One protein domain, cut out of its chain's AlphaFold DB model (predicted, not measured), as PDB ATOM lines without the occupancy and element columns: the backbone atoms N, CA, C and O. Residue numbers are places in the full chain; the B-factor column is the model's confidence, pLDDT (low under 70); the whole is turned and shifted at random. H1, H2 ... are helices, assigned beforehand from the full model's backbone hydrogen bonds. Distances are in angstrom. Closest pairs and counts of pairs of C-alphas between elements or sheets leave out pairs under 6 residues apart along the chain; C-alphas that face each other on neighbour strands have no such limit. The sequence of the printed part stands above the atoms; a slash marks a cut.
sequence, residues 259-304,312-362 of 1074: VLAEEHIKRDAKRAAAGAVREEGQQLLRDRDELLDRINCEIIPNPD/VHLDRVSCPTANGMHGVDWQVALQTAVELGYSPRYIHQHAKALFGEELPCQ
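This is residues 259 to 304 and 312 to 362 of the 1074 residues of an uncharacterized protein of Halorubrum sp. E3 (UniProt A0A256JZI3). The longest helix, H1, and shorter H3 pack crosswise on a middle helix, H4; small H2 joins H1 to H3 along the chain and touches H6, and H5 and H6 lie on another side of H4. The printed part has 97 residues with six named helices, H1 to H6 in order, and no named strand: all helix, though helices hold 48 residues, under half. It is compact, radius of gyration 12.7 A, spanning 39 by 32 by 21 A.

H1, residues 267 to 280, runs 20.2 A from C-alpha 267 at (-117.457, -0.495, -37.078). H4, residues 328 to 339, runs 16.0 A. H2 is 282 to 285, H3 288 to 294, H5 344 to 349, H6 351 to 355, ending at C-alpha 355 (-132.796, 13.947, -34.404).

H1, with residues 270 to 274 alone, touches H4, about perpendicular at 80 degrees; closest C-alphas Ala 274 and Thr 336, 5.6 A. H4, with 329 to 333 alone, touches H3; closest C-alphas Arg 288 and Asp 329, 5.5 A. H2 touches H6; closest C-alphas Leu 285 and Phe 355, 5.5 A. H4 and H5 only just touch, with 3 pairs within 8 A. In H1, H3, H4, H5 and H6 every O i to N i+4 pair is within hydrogen-bond range, and H2 is too short for such a pair.

Residues 305 to 311 are cut out; C-alphas 304 and 312 are 15.3 A apart. Residues 302 to 304 have pLDDT under 70.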
ATOM      1  N   VAL A 259    -115.633  10.397 -22.008       94.75
ATOM      2  CA  VAL A 259    -115.811   9.978 -23.407       94.75
ATOM      3  C   VAL A 259    -117.285   9.894 -23.735       94.75
ATOM      4  O   VAL A 259    -118.098   9.602 -22.866       94.75
ATOM      5  N   LEU A 260    -117.654  10.118 -24.997       94.50
ATOM      6  CA  LEU A 260    -119.065  10.062 -25.370       94.50
ATOM      7  C   LEU A 260    -119.677   8.686 -25.055       94.50
ATOM      8  O   LEU A 260    -120.730   8.627 -24.428       94.50
ATOM      9  N   ALA A 261    -119.014   7.606 -25.468       92.81
ATOM     10  CA  ALA A 261    -119.464   6.234 -25.261       92.81
ATOM     11  C   ALA A 261    -118.290   5.331 -24.872       92.81
ATOM     12  O   ALA A 261    -117.213   5.439 -25.458       92.81
ATOM     13  N   GLU A 262    -118.534   4.435 -23.922       89.19
ATOM     14  CA  GLU A 262    -117.708   3.257 -23.640       89.19
ATOM     15  C   GLU A 262    -118.126   2.083 -24.523       89.19
ATOM     16  O   GLU A 262    -117.290   1.373 -25.076       89.19
ATOM     17  N   GLU A 263    -119.438   1.922 -24.692       87.94
ATOM     18  CA  GLU A 263    -120.030   0.851 -25.480       87.94
ATOM     19  C   GLU A 263    -120.158   1.287 -26.937       87.94
ATOM     20  O   GLU A 263    -120.864   2.246 -27.268       87.94
ATOM     21  N   HIS A 264    -119.501   0.571 -27.846       89.88
ATOM     22  CA  HIS A 264    -119.496   0.906 -29.267       89.88
ATOM     23  C   HIS A 264    -120.230  -0.134 -30.107       89.88
ATOM     24  O   HIS A 264    -119.986  -1.333 -29.988       89.88
ATOM     25  N   ILE A 265    -121.069   0.331 -31.038       92.19
ATOM     26  CA  ILE A 265    -121.595  -0.545 -32.093       92.19
ATOM     27  C   ILE A 265    -120.463  -0.944 -33.055       92.19
ATOM     28  O   ILE A 265    -119.466  -0.221 -33.193       92.19
ATOM     29  N   LYS A 266    -120.606  -2.081 -33.745       91.31
ATOM     30  CA  LYS A 266    -119.611  -2.586 -34.697       91.31
ATOM     31  C   LYS A 266    -119.256  -1.521 -35.732       91.31
ATOM     32  O   LYS A 266    -120.117  -0.817 -36.257       91.31
ATOM     33  N   ARG A 267    -117.971  -1.455 -36.088       89.62
ATOM     34  CA  ARG A 267    -117.457  -0.495 -37.078       89.62
ATOM     35  C   ARG A 267    -118.183  -0.589 -38.423       89.62
ATOM     36  O   ARG A 267    -118.466   0.438 -39.031       89.62
ATOM     37  N   ASP A 268    -118.513  -1.801 -38.861       90.50
ATOM     38  CA  ASP A 268    -119.252  -2.018 -40.108       90.50
ATOM     39  C   ASP A 268    -120.695  -1.506 -40.015       90.50
ATOM     40  O   ASP A 268    -121.199  -0.945 -40.985       90.50
ATOM     41  N   ALA A 269    -121.326  -1.602 -38.837       93.00
ATOM     42  CA  ALA A 269    -122.650  -1.036 -38.588       93.00
ATOM     43  C   ALA A 269    -122.623   0.498 -38.619       93.00
ATOM     44  O   ALA A 269    -123.468   1.089 -39.285       93.00
ATOM     45  N   LYS A 270    -121.619   1.143 -37.997       92.00
ATOM     46  CA  LYS A 270    -121.428   2.609 -38.085       92.00
ATOM     47  C   LYS A 270    -121.298   3.072 -39.532       92.00
ATOM     48  O   LYS A 270    -121.976   4.003 -39.949       92.00
ATOM     49  N   ARG A 271    -120.452   2.389 -40.309       90.81
ATOM     50  CA  ARG A 271    -120.222   2.704 -41.725       90.81
ATOM     51  C   ARG A 271    -121.467   2.489 -42.577       90.81
ATOM     52  O   ARG A 271    -121.743   3.317 -43.435       90.81
ATOM     53  N   ALA A 272    -122.211   1.407 -42.345       93.38
ATOM     54  CA  ALA A 272    -123.461   1.142 -43.049       93.38
ATOM     55  C   ALA A 272    -124.520   2.212 -42.737       93.38
ATOM     56  O   ALA A 272    -125.150   2.720 -43.657       93.38
ATOM     57  N   ALA A 273    -124.662   2.598 -41.466       94.19
ATOM     58  CA  ALA A 273    -125.586   3.645 -41.040       94.19
ATOM     59  C   ALA A 273    -125.211   5.015 -41.628       94.19
ATOM     60  O   ALA A 273    -126.050   5.680 -42.229       94.19
ATOM     61  N   ALA A 274    -123.936   5.409 -41.540       91.88
ATOM     62  CA  ALA A 274    -123.449   6.649 -42.143       91.88
ATOM     63  C   ALA A 274    -123.604   6.642 -43.675       91.88
ATOM     64  O   ALA A 274    -123.951   7.663 -44.260       91.88
ATOM     65  N   GLY A 275    -123.393   5.490 -44.320       91.38
ATOM     66  CA  GLY A 275    -123.663   5.293 -45.743       91.38
ATOM     67  C   GLY A 275    -125.137   5.499 -46.096       91.38
ATOM     68  O   GLY A 275    -125.427   6.227 -47.036       91.38
ATOM     69  N   ALA A 276    -126.063   4.946 -45.309       92.88
ATOM     70  CA  ALA A 276    -127.501   5.130 -45.516       92.88
ATOM     71  C   ALA A 276    -127.924   6.603 -45.374       92.88
ATOM     72  O   ALA A 276    -128.642   7.123 -46.225       92.88
ATOM     73  N   VAL A 277    -127.412   7.309 -44.357       91.56
ATOM     74  CA  VAL A 277    -127.671   8.752 -44.187       91.56
ATOM     75  C   VAL A 277    -127.139   9.557 -45.380       91.56
ATOM     76  O   VAL A 277    -127.801  10.480 -45.842       91.56
ATOM     77  N   ARG A 278    -125.987   9.182 -45.943       87.25
ATOM     78  CA  ARG A 278    -125.450   9.814 -47.162       87.25
ATOM     79  C   ARG A 278    -126.236   9.477 -48.428       87.25
ATOM     80  O   ARG A 278    -126.148  10.209 -49.402       87.25
ATOM     81  N   GLU A 279    -126.967   8.370 -48.467       87.69
ATOM     82  CA  GLU A 279    -127.795   8.020 -49.626       87.69
ATOM     83  C   GLU A 279    -129.169   8.703 -49.583       87.69
ATOM     84  O   GLU A 279    -129.719   9.041 -50.632       87.69
ATOM     85  N   GLU A 280    -129.727   8.906 -48.386       87.75
ATOM     86  CA  GLU A 280    -131.126   9.316 -48.197       87.75
ATOM     87  C   GLU A 280    -131.307  10.700 -47.556       87.75
ATOM     88  O   GLU A 280    -132.421  11.221 -47.561       87.75
ATOM     89  N   GLY A 281    -130.229  11.310 -47.057       86.19
ATOM     90  CA  GLY A 281    -130.230  12.620 -46.405       86.19
ATOM     91  C   GLY A 281    -130.254  12.547 -44.875       86.19
ATOM     92  O   GLY A 281    -130.560  11.514 -44.267       86.19
ATOM     93  N   GLN A 282    -129.943  13.677 -44.230       83.81
ATOM     94  CA  GLN A 282    -129.823  13.766 -42.769       83.81
ATOM     95  C   GLN A 282    -131.128  13.479 -42.019       83.81
ATOM     96  O   GLN A 282    -131.080  13.017 -40.880       83.81
ATOM     97  N   GLN A 283    -132.290  13.661 -42.659       87.25
ATOM     98  CA  GLN A 283    -133.599  13.341 -42.072       87.25
ATOM     99  C   GLN A 283    -133.705  11.888 -41.595       87.25
ATOM    100  O   GLN A 283    -134.483  11.606 -40.685       87.25
ATOM    101  N   LEU A 284    -132.913  10.967 -42.158       91.75
ATOM    102  CA  LEU A 284    -132.888   9.573 -41.716       91.75
ATOM    103  C   LEU A 284    -132.430   9.427 -40.252       91.75
ATOM    104  O   LEU A 284    -132.863   8.504 -39.573       91.75
ATOM    105  N   LEU A 285    -131.628  10.357 -39.717       91.44
ATOM    106  CA  LEU A 285    -131.281  10.377 -38.286       91.44
ATOM    107  C   LEU A 285    -132.503  10.619 -37.384       91.44
ATOM    108  O   LEU A 285    -132.486  10.221 -36.218       91.44
ATOM    109  N   ARG A 286    -133.564  11.240 -37.918       92.75
ATOM    110  CA  ARG A 286    -134.833  11.482 -37.214       92.75
ATOM    111  C   ARG A 286    -135.751  10.256 -37.228       92.75
ATOM    112  O   ARG A 286    -136.554  10.089 -36.316       92.75
ATOM    113  N   ASP A 287    -135.615   9.382 -38.227       93.94
ATOM    114  CA  ASP A 287    -136.342   8.110 -38.322       93.94
ATOM    115  C   ASP A 287    -135.434   6.939 -37.923       93.94
ATOM    116  O   ASP A 287    -134.890   6.202 -38.749       93.94
ATOM    117  N   ARG A 288    -135.227   6.790 -36.610       93.88
ATOM    118  CA  ARG A 288    -134.283   5.808 -36.054       93.88
ATOM    119  C   ARG A 288    -134.666   4.360 -36.361       93.88
ATOM    120  O   ARG A 288    -133.774   3.521 -36.482       93.88
ATOM    121  N   ASP A 289    -135.961   4.070 -36.492       92.94
ATOM    122  CA  ASP A 289    -136.446   2.737 -36.858       92.94
ATOM    123  C   ASP A 289    -136.034   2.402 -38.298       92.94
ATOM    124  O   ASP A 289    -135.454   1.344 -38.546       92.94
ATOM    125  N   GLU A 290    -136.248   3.330 -39.238       95.12
ATOM    126  CA  GLU A 290    -135.807   3.157 -40.625       95.12
ATOM    127  C   GLU A 290    -134.273   3.082 -40.721       95.12
ATOM    128  O   GLU A 290    -133.746   2.231 -41.438       95.12
ATOM    129  N   LEU A 291    -133.536   3.905 -39.960       94.62
ATOM    130  CA  LEU A 291    -132.070   3.851 -39.913       94.62
ATOM    131  C   LEU A 291    -131.564   2.471 -39.470       94.62
ATOM    132  O   LEU A 291    -130.638   1.930 -40.078       94.62
ATOM    133  N   LEU A 292    -132.172   1.887 -38.432       94.06
ATOM    134  CA  LEU A 292    -131.849   0.533 -37.980       94.06
ATOM    135  C   LEU A 292    -132.122  -0.513 -39.065       94.06
ATOM    136  O   LEU A 292    -131.288  -1.397 -39.275       94.06
ATOM    137  N   ASP A 293    -133.243  -0.396 -39.780       94.25
ATOM    138  CA  ASP A 293    -133.629  -1.320 -40.852       94.25
ATOM    139  C   ASP A 293    -132.651  -1.297 -42.045       94.25
ATOM    140  O   ASP A 293    -132.532  -2.291 -42.771       94.25
ATOM    141  N   ARG A 294    -131.887  -0.209 -42.239       93.69
ATOM    142  CA  ARG A 294    -130.830  -0.130 -43.270       93.69
ATOM    143  C   ARG A 294    -129.543  -0.862 -42.895       93.69
ATOM    144  O   ARG A 294    -128.741  -1.191 -43.776       93.69
ATOM    145  N   ILE A 295    -129.335  -1.178 -41.618       93.81
ATOM    146  CA  ILE A 295    -128.119  -1.850 -41.155       93.81
ATOM    147  C   ILE A 295    -128.252  -3.363 -41.349       93.81
ATOM    148  O   ILE A 295    -128.794  -4.096 -40.528       93.81
ATOM    149  N   ASN A 296    -127.661  -3.865 -42.433       88.62
ATOM    150  CA  ASN A 296    -127.697  -5.288 -42.796       88.62
ATOM    151  C   ASN A 296    -126.595  -6.142 -42.138       88.62
ATOM    152  O   ASN A 296    -126.236  -7.207 -42.648       88.62
ATOM    153  N   CYS A 297    -126.018  -5.681 -41.029       88.88
ATOM    154  CA  CYS A 297    -124.973  -6.390 -40.300       88.88
ATOM    155  C   CYS A 297    -125.250  -6.393 -38.795       88.88
ATOM    156  O   CYS A 297    -126.180  -5.761 -38.302       88.88
ATOM    157  N   GLU A 298    -124.460  -7.164 -38.060       88.38
ATOM    158  CA  GLU A 298    -124.570  -7.225 -36.608       88.38
ATOM    159  C   GLU A 298    -124.192  -5.874 -35.982       88.38
ATOM    160  O   GLU A 298    -123.114  -5.345 -36.248       88.38
ATOM    161  N   ILE A 299    -125.085  -5.322 -35.157       88.31
ATOM    162  CA  ILE A 299    -124.932  -3.977 -34.587       88.31
ATOM    163  C   ILE A 299    -124.047  -4.007 -33.343       88.31
ATOM    164  O   ILE A 299    -123.058  -3.284 -33.272       88.31
ATOM    165  N   ILE A 300    -124.387  -4.839 -32.362       85.19
ATOM    166  CA  ILE A 300    -123.657  -4.916 -31.094       85.19
ATOM    167  C   ILE A 300    -122.534  -5.949 -31.243       85.19
ATOM    168  O   ILE A 300    -122.790  -7.043 -31.753       85.19
ATOM    169  N   PRO A 301    -121.289  -5.635 -30.850       76.12
ATOM    170  CA  PRO A 301    -120.225  -6.626 -30.827       76.12
ATOM    171  C   PRO A 301    -120.572  -7.770 -29.864       76.12
ATOM    172  O   PRO A 301    -120.970  -7.534 -28.730       76.12
ATOM    173  N   ASN A 302    -120.407  -9.015 -30.311       69.94
ATOM    174  CA  ASN A 302    -120.309 -10.161 -29.414       69.94
ATOM    175  C   ASN A 302    -118.847 -10.251 -28.955       69.94
ATOM    176  O   ASN A 302    -118.008 -10.581 -29.798       69.94
ATOM    177  N   PRO A 303    -118.525  -9.917 -27.694       61.97
ATOM    178  CA  PRO A 303    -117.153 -10.008 -27.212       61.97
ATOM    179  C   PRO A 303    -116.720 -11.479 -27.132       61.97
ATOM    180  O   PRO A 303    -117.520 -12.345 -26.759       61.97
ATOM    181  N   ASP A 304    -115.470 -11.764 -27.500       54.69
ATOM    182  CA  ASP A 304    -114.855 -13.056 -27.201       54.69
ATOM    183  C   ASP A 304    -114.670 -13.144 -25.677       54.69
ATOM    184  O   ASP A 304    -114.174 -12.185 -25.088       54.69
ATOM    185  N   VAL A 312    -108.680  -3.228 -19.392       79.69
ATOM    186  CA  VAL A 312    -108.702  -2.155 -18.390       79.69
ATOM    187  C   VAL A 312    -109.959  -1.302 -18.557       79.69
ATOM    188  O   VAL A 312    -110.119  -0.560 -19.530       79.69
ATOM    189  N   HIS A 313    -110.834  -1.344 -17.554       82.31
ATOM    190  CA  HIS A 313    -111.987  -0.455 -17.445       82.31
ATOM    191  C   HIS A 313    -111.616   0.812 -16.668       82.31
ATOM    192  O   HIS A 313    -111.376   0.767 -15.462       82.31
ATOM    193  N   LEU A 314    -111.594   1.948 -17.365       86.31
ATOM    194  CA  LEU A 314    -111.393   3.258 -16.750       86.31
ATOM    195  C   LEU A 314    -112.699   3.752 -16.122       86.31
ATOM    196  O   LEU A 314    -113.755   3.675 -16.748       86.31
ATOM    197  N   ASP A 315    -112.625   4.332 -14.926       85.12
ATOM    198  CA  ASP A 315    -113.764   5.010 -14.294       85.12
ATOM    199  C   ASP A 315    -113.946   6.418 -14.890       85.12
ATOM    200  O   ASP A 315    -113.605   7.431 -14.275       85.12
ATOM    201  N   ARG A 316    -114.405   6.487 -16.147       89.88
ATOM    202  CA  ARG A 316    -114.663   7.746 -16.862       89.88
ATOM    203  C   ARG A 316    -116.147   7.934 -17.155       89.88
ATOM    204  O   ARG A 316    -116.875   7.005 -17.497       89.88
ATOM    205  N   VAL A 317    -116.600   9.179 -17.026       95.12
ATOM    206  CA  VAL A 317    -118.002   9.543 -17.260       95.12
ATOM    207  C   VAL A 317    -118.317   9.467 -18.755       95.12
ATOM    208  O   VAL A 317    -117.514   9.885 -19.590       95.12
ATOM    209  N   SER A 318    -119.498   8.950 -19.091       95.44
ATOM    210  CA  SER A 318    -119.975   8.822 -20.470       95.44
ATOM    211  C   SER A 318    -121.480   9.065 -20.599       95.44
ATOM    212  O   SER A 318    -122.190   9.201 -19.599       95.44
ATOM    213  N   CYS A 319    -121.972   9.195 -21.834       96.19
ATOM    214  CA  CYS A 319    -123.369   9.520 -22.115       96.19
ATOM    215  C   CYS A 319    -124.251   8.253 -22.064       96.19
ATOM    216  O   CYS A 319    -124.019   7.322 -22.841       96.19
ATOM    217  N   PRO A 320    -125.306   8.210 -21.222       95.56
ATOM    218  CA  PRO A 320    -126.224   7.068 -21.144       95.56
ATOM    219  C   PRO A 320    -126.848   6.683 -22.494       95.56
ATOM    220  O   PRO A 320    -126.934   5.500 -22.827       95.56
ATOM    221  N   THR A 321    -127.231   7.674 -23.307       95.75
ATOM    222  CA  THR A 321    -127.801   7.470 -24.652       95.75
ATOM    223  C   THR A 321    -126.784   6.845 -25.593       95.75
ATOM    224  O   THR A 321    -127.085   5.868 -26.276       95.75
ATOM    225  N   ALA A 322    -125.550   7.348 -25.575       95.25
ATOM    226  CA  ALA A 322    -124.475   6.845 -26.421       95.25
ATOM    227  C   ALA A 322    -124.041   5.416 -26.059       95.25
ATOM    228  O   ALA A 322    -123.566   4.688 -26.928       95.25
ATOM    229  N   ASN A 323    -124.226   5.018 -24.796       93.69
ATOM    230  CA  ASN A 323    -123.989   3.661 -24.299       93.69
ATOM    231  C   ASN A 323    -125.192   2.717 -24.487       93.69
ATOM    232  O   ASN A 323    -125.149   1.571 -24.050       93.69
ATOM    233  N   GLY A 324    -126.283   3.185 -25.103       93.62
ATOM    234  CA  GLY A 324    -127.461   2.365 -25.387       93.62
ATOM    235  C   GLY A 324    -128.408   2.134 -24.208       93.62
ATOM    236  O   GLY A 324    -129.325   1.321 -24.325       93.62
ATOM    237  N   MET A 325    -128.275   2.872 -23.096       94.06
ATOM    238  CA  MET A 325    -129.209   2.766 -21.960       94.06
ATOM    239  C   MET A 325    -130.647   3.170 -22.324       94.06
ATOM    240  O   MET A 325    -131.590   2.726 -21.672       94.06
ATOM    241  N   HIS A 326    -130.816   3.970 -23.380       93.88
ATOM    242  CA  HIS A 326    -132.116   4.430 -23.884       93.88
ATOM    243  C   HIS A 326    -132.592   3.683 -25.143       93.88
ATOM    244  O   HIS A 326    -133.572   4.096 -25.752       93.88
ATOM    245  N   GLY A 327    -131.933   2.578 -25.512       94.06
ATOM    246  CA  GLY A 327    -132.272   1.783 -26.694       94.06
ATOM    247  C   GLY A 327    -131.163   1.755 -27.745       94.06
ATOM    248  O   GLY A 327    -130.321   2.650 -27.831       94.06
ATOM    249  N   VAL A 328    -131.154   0.681 -28.540       93.81
ATOM    250  CA  VAL A 328    -130.170   0.467 -29.617       93.81
ATOM    251  C   VAL A 328    -130.395   1.443 -30.774       93.81
ATOM    252  O   VAL A 328    -129.435   1.850 -31.415       93.81
ATOM    253  N   ASP A 329    -131.638   1.853 -31.012       94.88
ATOM    254  CA  ASP A 329    -132.026   2.869 -31.996       94.88
ATOM    255  C   ASP A 329    -131.326   4.206 -31.721       94.88
ATOM    256  O   ASP A 329    -130.644   4.754 -32.590       94.88
ATOM    257  N   TRP A 330    -131.392   4.680 -30.476       95.38
ATOM    258  CA  TRP A 330    -130.697   5.888 -30.040       95.38
ATOM    259  C   TRP A 330    -129.178   5.737 -30.050       95.38
ATOM    260  O   TRP A 330    -128.472   6.652 -30.478       95.38
ATOM    261  N   GLN A 331    -128.668   4.581 -29.618       95.75
ATOM    262  CA  GLN A 331    -127.237   4.289 -29.670       95.75
ATOM    263  C   GLN A 331    -126.703   4.392 -31.102       95.75
ATOM    264  O   GLN A 331    -125.668   5.015 -31.340       95.75
ATOM    265  N   VAL A 332    -127.425   3.798 -32.056       95.81
ATOM    266  CA  VAL A 332    -127.079   3.822 -33.475       95.81
ATOM    267  C   VAL A 332    -127.135   5.245 -34.012       95.81
ATOM    268  O   VAL A 332    -126.135   5.688 -34.573       95.81
ATOM    269  N   ALA A 333    -128.225   5.983 -33.795       95.50
ATOM    270  CA  ALA A 333    -128.375   7.347 -34.307       95.50
ATOM    271  C   ALA A 333    -127.244   8.271 -33.823       95.50
ATOM    272  O   ALA A 333    -126.574   8.923 -34.626       95.50
ATOM    273  N   LEU A 334    -126.954   8.252 -32.519       95.62
ATOM    274  CA  LEU A 334    -125.930   9.105 -31.921       95.62
ATOM    275  C   LEU A 334    -124.515   8.737 -32.396       95.62
ATOM    276  O   LEU A 334    -123.727   9.609 -32.759       95.62
ATOM    277  N   GLN A 335    -124.180   7.440 -32.425       95.44
ATOM    278  CA  GLN A 335    -122.867   6.995 -32.908       95.44
ATOM    279  C   GLN A 335    -122.714   7.160 -34.427       95.44
ATOM    280  O   GLN A 335    -121.590   7.312 -34.902       95.44
ATOM    281  N   THR A 336    -123.819   7.187 -35.179       95.12
ATOM    282  CA  THR A 336    -123.829   7.527 -36.611       95.12
ATOM    283  C   THR A 336    -123.528   9.002 -36.822       95.12
ATOM    284  O   THR A 336    -122.693   9.327 -37.659       95.12
ATOM    285  N   ALA A 337    -124.115   9.894 -36.019       94.50
ATOM    286  CA  ALA A 337    -123.809  11.322 -36.085       94.50
ATOM    287  C   ALA A 337    -122.312  11.606 -35.835       94.50
ATOM    288  O   ALA A 337    -121.702  12.396 -36.555       94.50
ATOM    289  N   VAL A 338    -121.676  10.894 -34.897       93.75
ATOM    290  CA  VAL A 338    -120.216  10.982 -34.695       93.75
ATOM    291  C   VAL A 338    -119.430  10.458 -35.902       93.75
ATOM    292  O   VAL A 338    -118.452  11.081 -36.311       93.75
ATOM    293  N   GLU A 339    -119.848   9.343 -36.512       92.50
ATOM    294  CA  GLU A 339    -119.217   8.815 -37.737       92.50
ATOM    295  C   GLU A 339    -119.355   9.797 -38.920       92.50
ATOM    296  O   GLU A 339    -118.455   9.909 -39.757       92.50
ATOM    297  N   LEU A 340    -120.441  10.575 -38.956       91.19
ATOM    298  CA  LEU A 340    -120.662  11.680 -39.896       91.19
ATOM    299  C   LEU A 340    -119.841  12.938 -39.566       91.19
ATOM    300  O   LEU A 340    -119.879  13.902 -40.320       91.19
ATOM    301  N   GLY A 341    -119.032  12.917 -38.505       90.88
ATOM    302  CA  GLY A 341    -118.083  13.977 -38.168       90.88
ATOM    303  C   GLY A 341    -118.590  15.020 -37.177       90.88
ATOM    304  O   GLY A 341    -117.833  15.939 -36.880       90.88
ATOM    305  N   TYR A 342    -119.810  14.896 -36.650       92.56
ATOM    306  CA  TYR A 342    -120.308  15.820 -35.631       92.56
ATOM    307  C   TYR A 342    -119.610  15.592 -34.290       92.56
ATOM    308  O   TYR A 342    -119.484  14.458 -33.816       92.56
ATOM    309  N   SER A 343    -119.169  16.680 -33.656       91.62
ATOM    310  CA  SER A 343    -118.536  16.591 -32.344       91.62
ATOM    311  C   SER A 343    -119.574  16.211 -31.276       91.62
ATOM    312  O   SER A 343    -120.733  16.627 -31.355       91.62
ATOM    313  N   PRO A 344    -119.189  15.458 -30.229       93.25
ATOM    314  CA  PRO A 344    -120.094  15.124 -29.132       93.25
ATOM    315  C   PRO A 344    -120.785  16.338 -28.501       93.25
ATOM    316  O   PRO A 344    -121.949  16.239 -28.122       93.25
ATOM    317  N   ARG A 345    -120.080  17.473 -28.389       89.56
ATOM    318  CA  ARG A 345    -120.642  18.727 -27.871       89.56
ATOM    319  C   ARG A 345    -121.742  19.242 -28.799       89.56
ATOM    320  O   ARG A 345    -122.847  19.492 -28.330       89.56
ATOM    321  N   TYR A 346    -121.448  19.307 -30.098       89.00
ATOM    322  CA  TYR A 346    -122.381  19.795 -31.112       89.00
ATOM    323  C   TYR A 346    -123.657  18.946 -31.161       89.00
ATOM    324  O   TYR A 346    -124.765  19.472 -31.196       89.00
ATOM    325  N   ILE A 347    -123.516  17.620 -31.053       92.75
ATOM    326  CA  ILE A 347    -124.648  16.684 -31.003       92.75
ATOM    327  C   ILE A 347    -125.585  16.981 -29.820       92.75
ATOM    328  O   ILE A 347    -126.799  16.923 -29.985       92.75
ATOM    329  N   HIS A 348    -125.048  17.290 -28.633       92.38
ATOM    330  CA  HIS A 348    -125.877  17.586 -27.456       92.38
ATOM    331  C   HIS A 348    -126.519  18.978 -27.521       92.38
ATOM    332  O   HIS A 348    -127.634  19.141 -27.036       92.38
ATOM    333  N   GLN A 349    -125.841  19.963 -28.119       88.38
ATOM    334  CA  GLN A 349    -126.374  21.320 -28.294       88.38
ATOM    335  C   GLN A 349    -127.467  21.381 -29.372       88.38
ATOM    336  O   GLN A 349    -128.442  22.110 -29.223       88.38
ATOM    337  N   HIS A 350    -127.347  20.581 -30.435       88.69
ATOM    338  CA  HIS A 350    -128.244  20.629 -31.596       88.69
ATOM    339  C   HIS A 350    -129.038  19.332 -31.804       88.69
ATOM    340  O   HIS A 350    -129.408  18.981 -32.929       88.69
ATOM    341  N   ALA A 351    -129.340  18.617 -30.718       91.00
ATOM    342  CA  ALA A 351    -130.061  17.346 -30.758       91.00
ATOM    343  C   ALA A 351    -131.413  17.447 -31.481       91.00
ATOM    344  O   ALA A 351    -131.703  16.639 -32.360       91.00
ATOM    345  N   LYS A 352    -132.199  18.489 -31.181       88.06
ATOM    346  CA  LYS A 352    -133.500  18.738 -31.819       88.06
ATOM    347  C   LYS A 352    -133.370  18.934 -33.334       88.06
ATOM    348  O   LYS A 352    -134.203  18.428 -34.082       88.06
ATOM    349  N   ALA A 353    -132.318  19.611 -33.799       86.19
ATOM    350  CA  ALA A 353    -132.070  19.806 -35.227       86.19
ATOM    351  C   ALA A 353    -131.672  18.487 -35.918       86.19
ATOM    352  O   ALA A 353    -132.248  18.136 -36.950       86.19
ATOM    353  N   LEU A 354    -130.765  17.714 -35.313       89.88
ATOM    354  CA  LEU A 354    -130.266  16.452 -35.873       89.88
ATOM    355  C   LEU A 354    -131.296  15.313 -35.826       89.88
ATOM    356  O   LEU A 354    -131.504  14.620 -36.819       89.88
ATOM    357  N   PHE A 355    -131.948  15.114 -34.681       92.38
ATOM    358  CA  PHE A 355    -132.796  13.947 -34.404       92.38
ATOM    359  C   PHE A 355    -134.295  14.268 -34.373       92.38
ATOM    360  O   PHE A 355    -135.110  13.356 -34.277       92.38
ATOM    361  N   GLY A 356    -134.679  15.545 -34.477       89.94
ATOM    362  CA  GLY A 356    -136.074  15.995 -34.402       89.94
ATOM    363  C   GLY A 356    -136.625  16.121 -32.976       89.94
ATOM    364  O   GLY A 356    -137.740  16.606 -32.795       89.94
ATOM    365  N   GLU A 357    -135.856  15.705 -31.969       90.94
ATOM    366  CA  GLU A 357    -136.194  15.769 -30.546       90.94
ATOM    367  C   GLU A 357    -134.922  15.872 -29.685       90.94
ATOM    368  O   GLU A 357    -133.811  15.642 -30.170       90.94
ATOM    369  N   GLU A 358    -135.080  16.254 -28.419       91.12
ATOM    370  CA  GLU A 358    -133.985  16.316 -27.440       91.12
ATOM    371  C   GLU A 358    -133.452  14.917 -27.096       91.12
ATOM    372  O   GLU A 358    -134.140  13.904 -27.266       91.12
ATOM    373  N   LEU A 359    -132.202  14.835 -26.621       93.88
ATOM    374  CA  LEU A 359    -131.626  13.540 -26.276       93.88
ATOM    375  C   LEU A 359    -132.262  12.997 -24.992       93.88
ATOM    376  O   LEU A 359    -132.358  13.717 -24.001       93.88
ATOM    377  N   PRO A 360    -132.553  11.689 -24.914       94.75
ATOM    378  CA  PRO A 360    -133.093  11.085 -23.696       94.75
ATOM    379  C   PRO A 360    -132.230  11.278 -22.440       94.75
ATOM    380  O   PRO A 360    -132.756  11.285 -21.335       94.75
ATOM    381  N   CYS A 361    -130.911  11.442 -22.591       94.88
ATOM    382  CA  CYS A 361    -129.998  11.700 -21.474       94.88
ATOM    383  C   CYS A 361    -130.098  13.122 -20.906       94.88
ATOM    384  O   CYS A 361    -129.505  13.376 -19.861       94.88
ATOM    385  N   GLN A 362    -130.811  14.025 -21.588       92.25
ATOM    386  CA  GLN A 362    -131.134  15.373 -21.118       92.25
ATOM    387  C   GLN A 362    -132.460  15.401 -20.339       92.25
ATOM    388  O   GLN A 362    -132.946  16.464 -19.967       92.25
TER     389      GLN A 362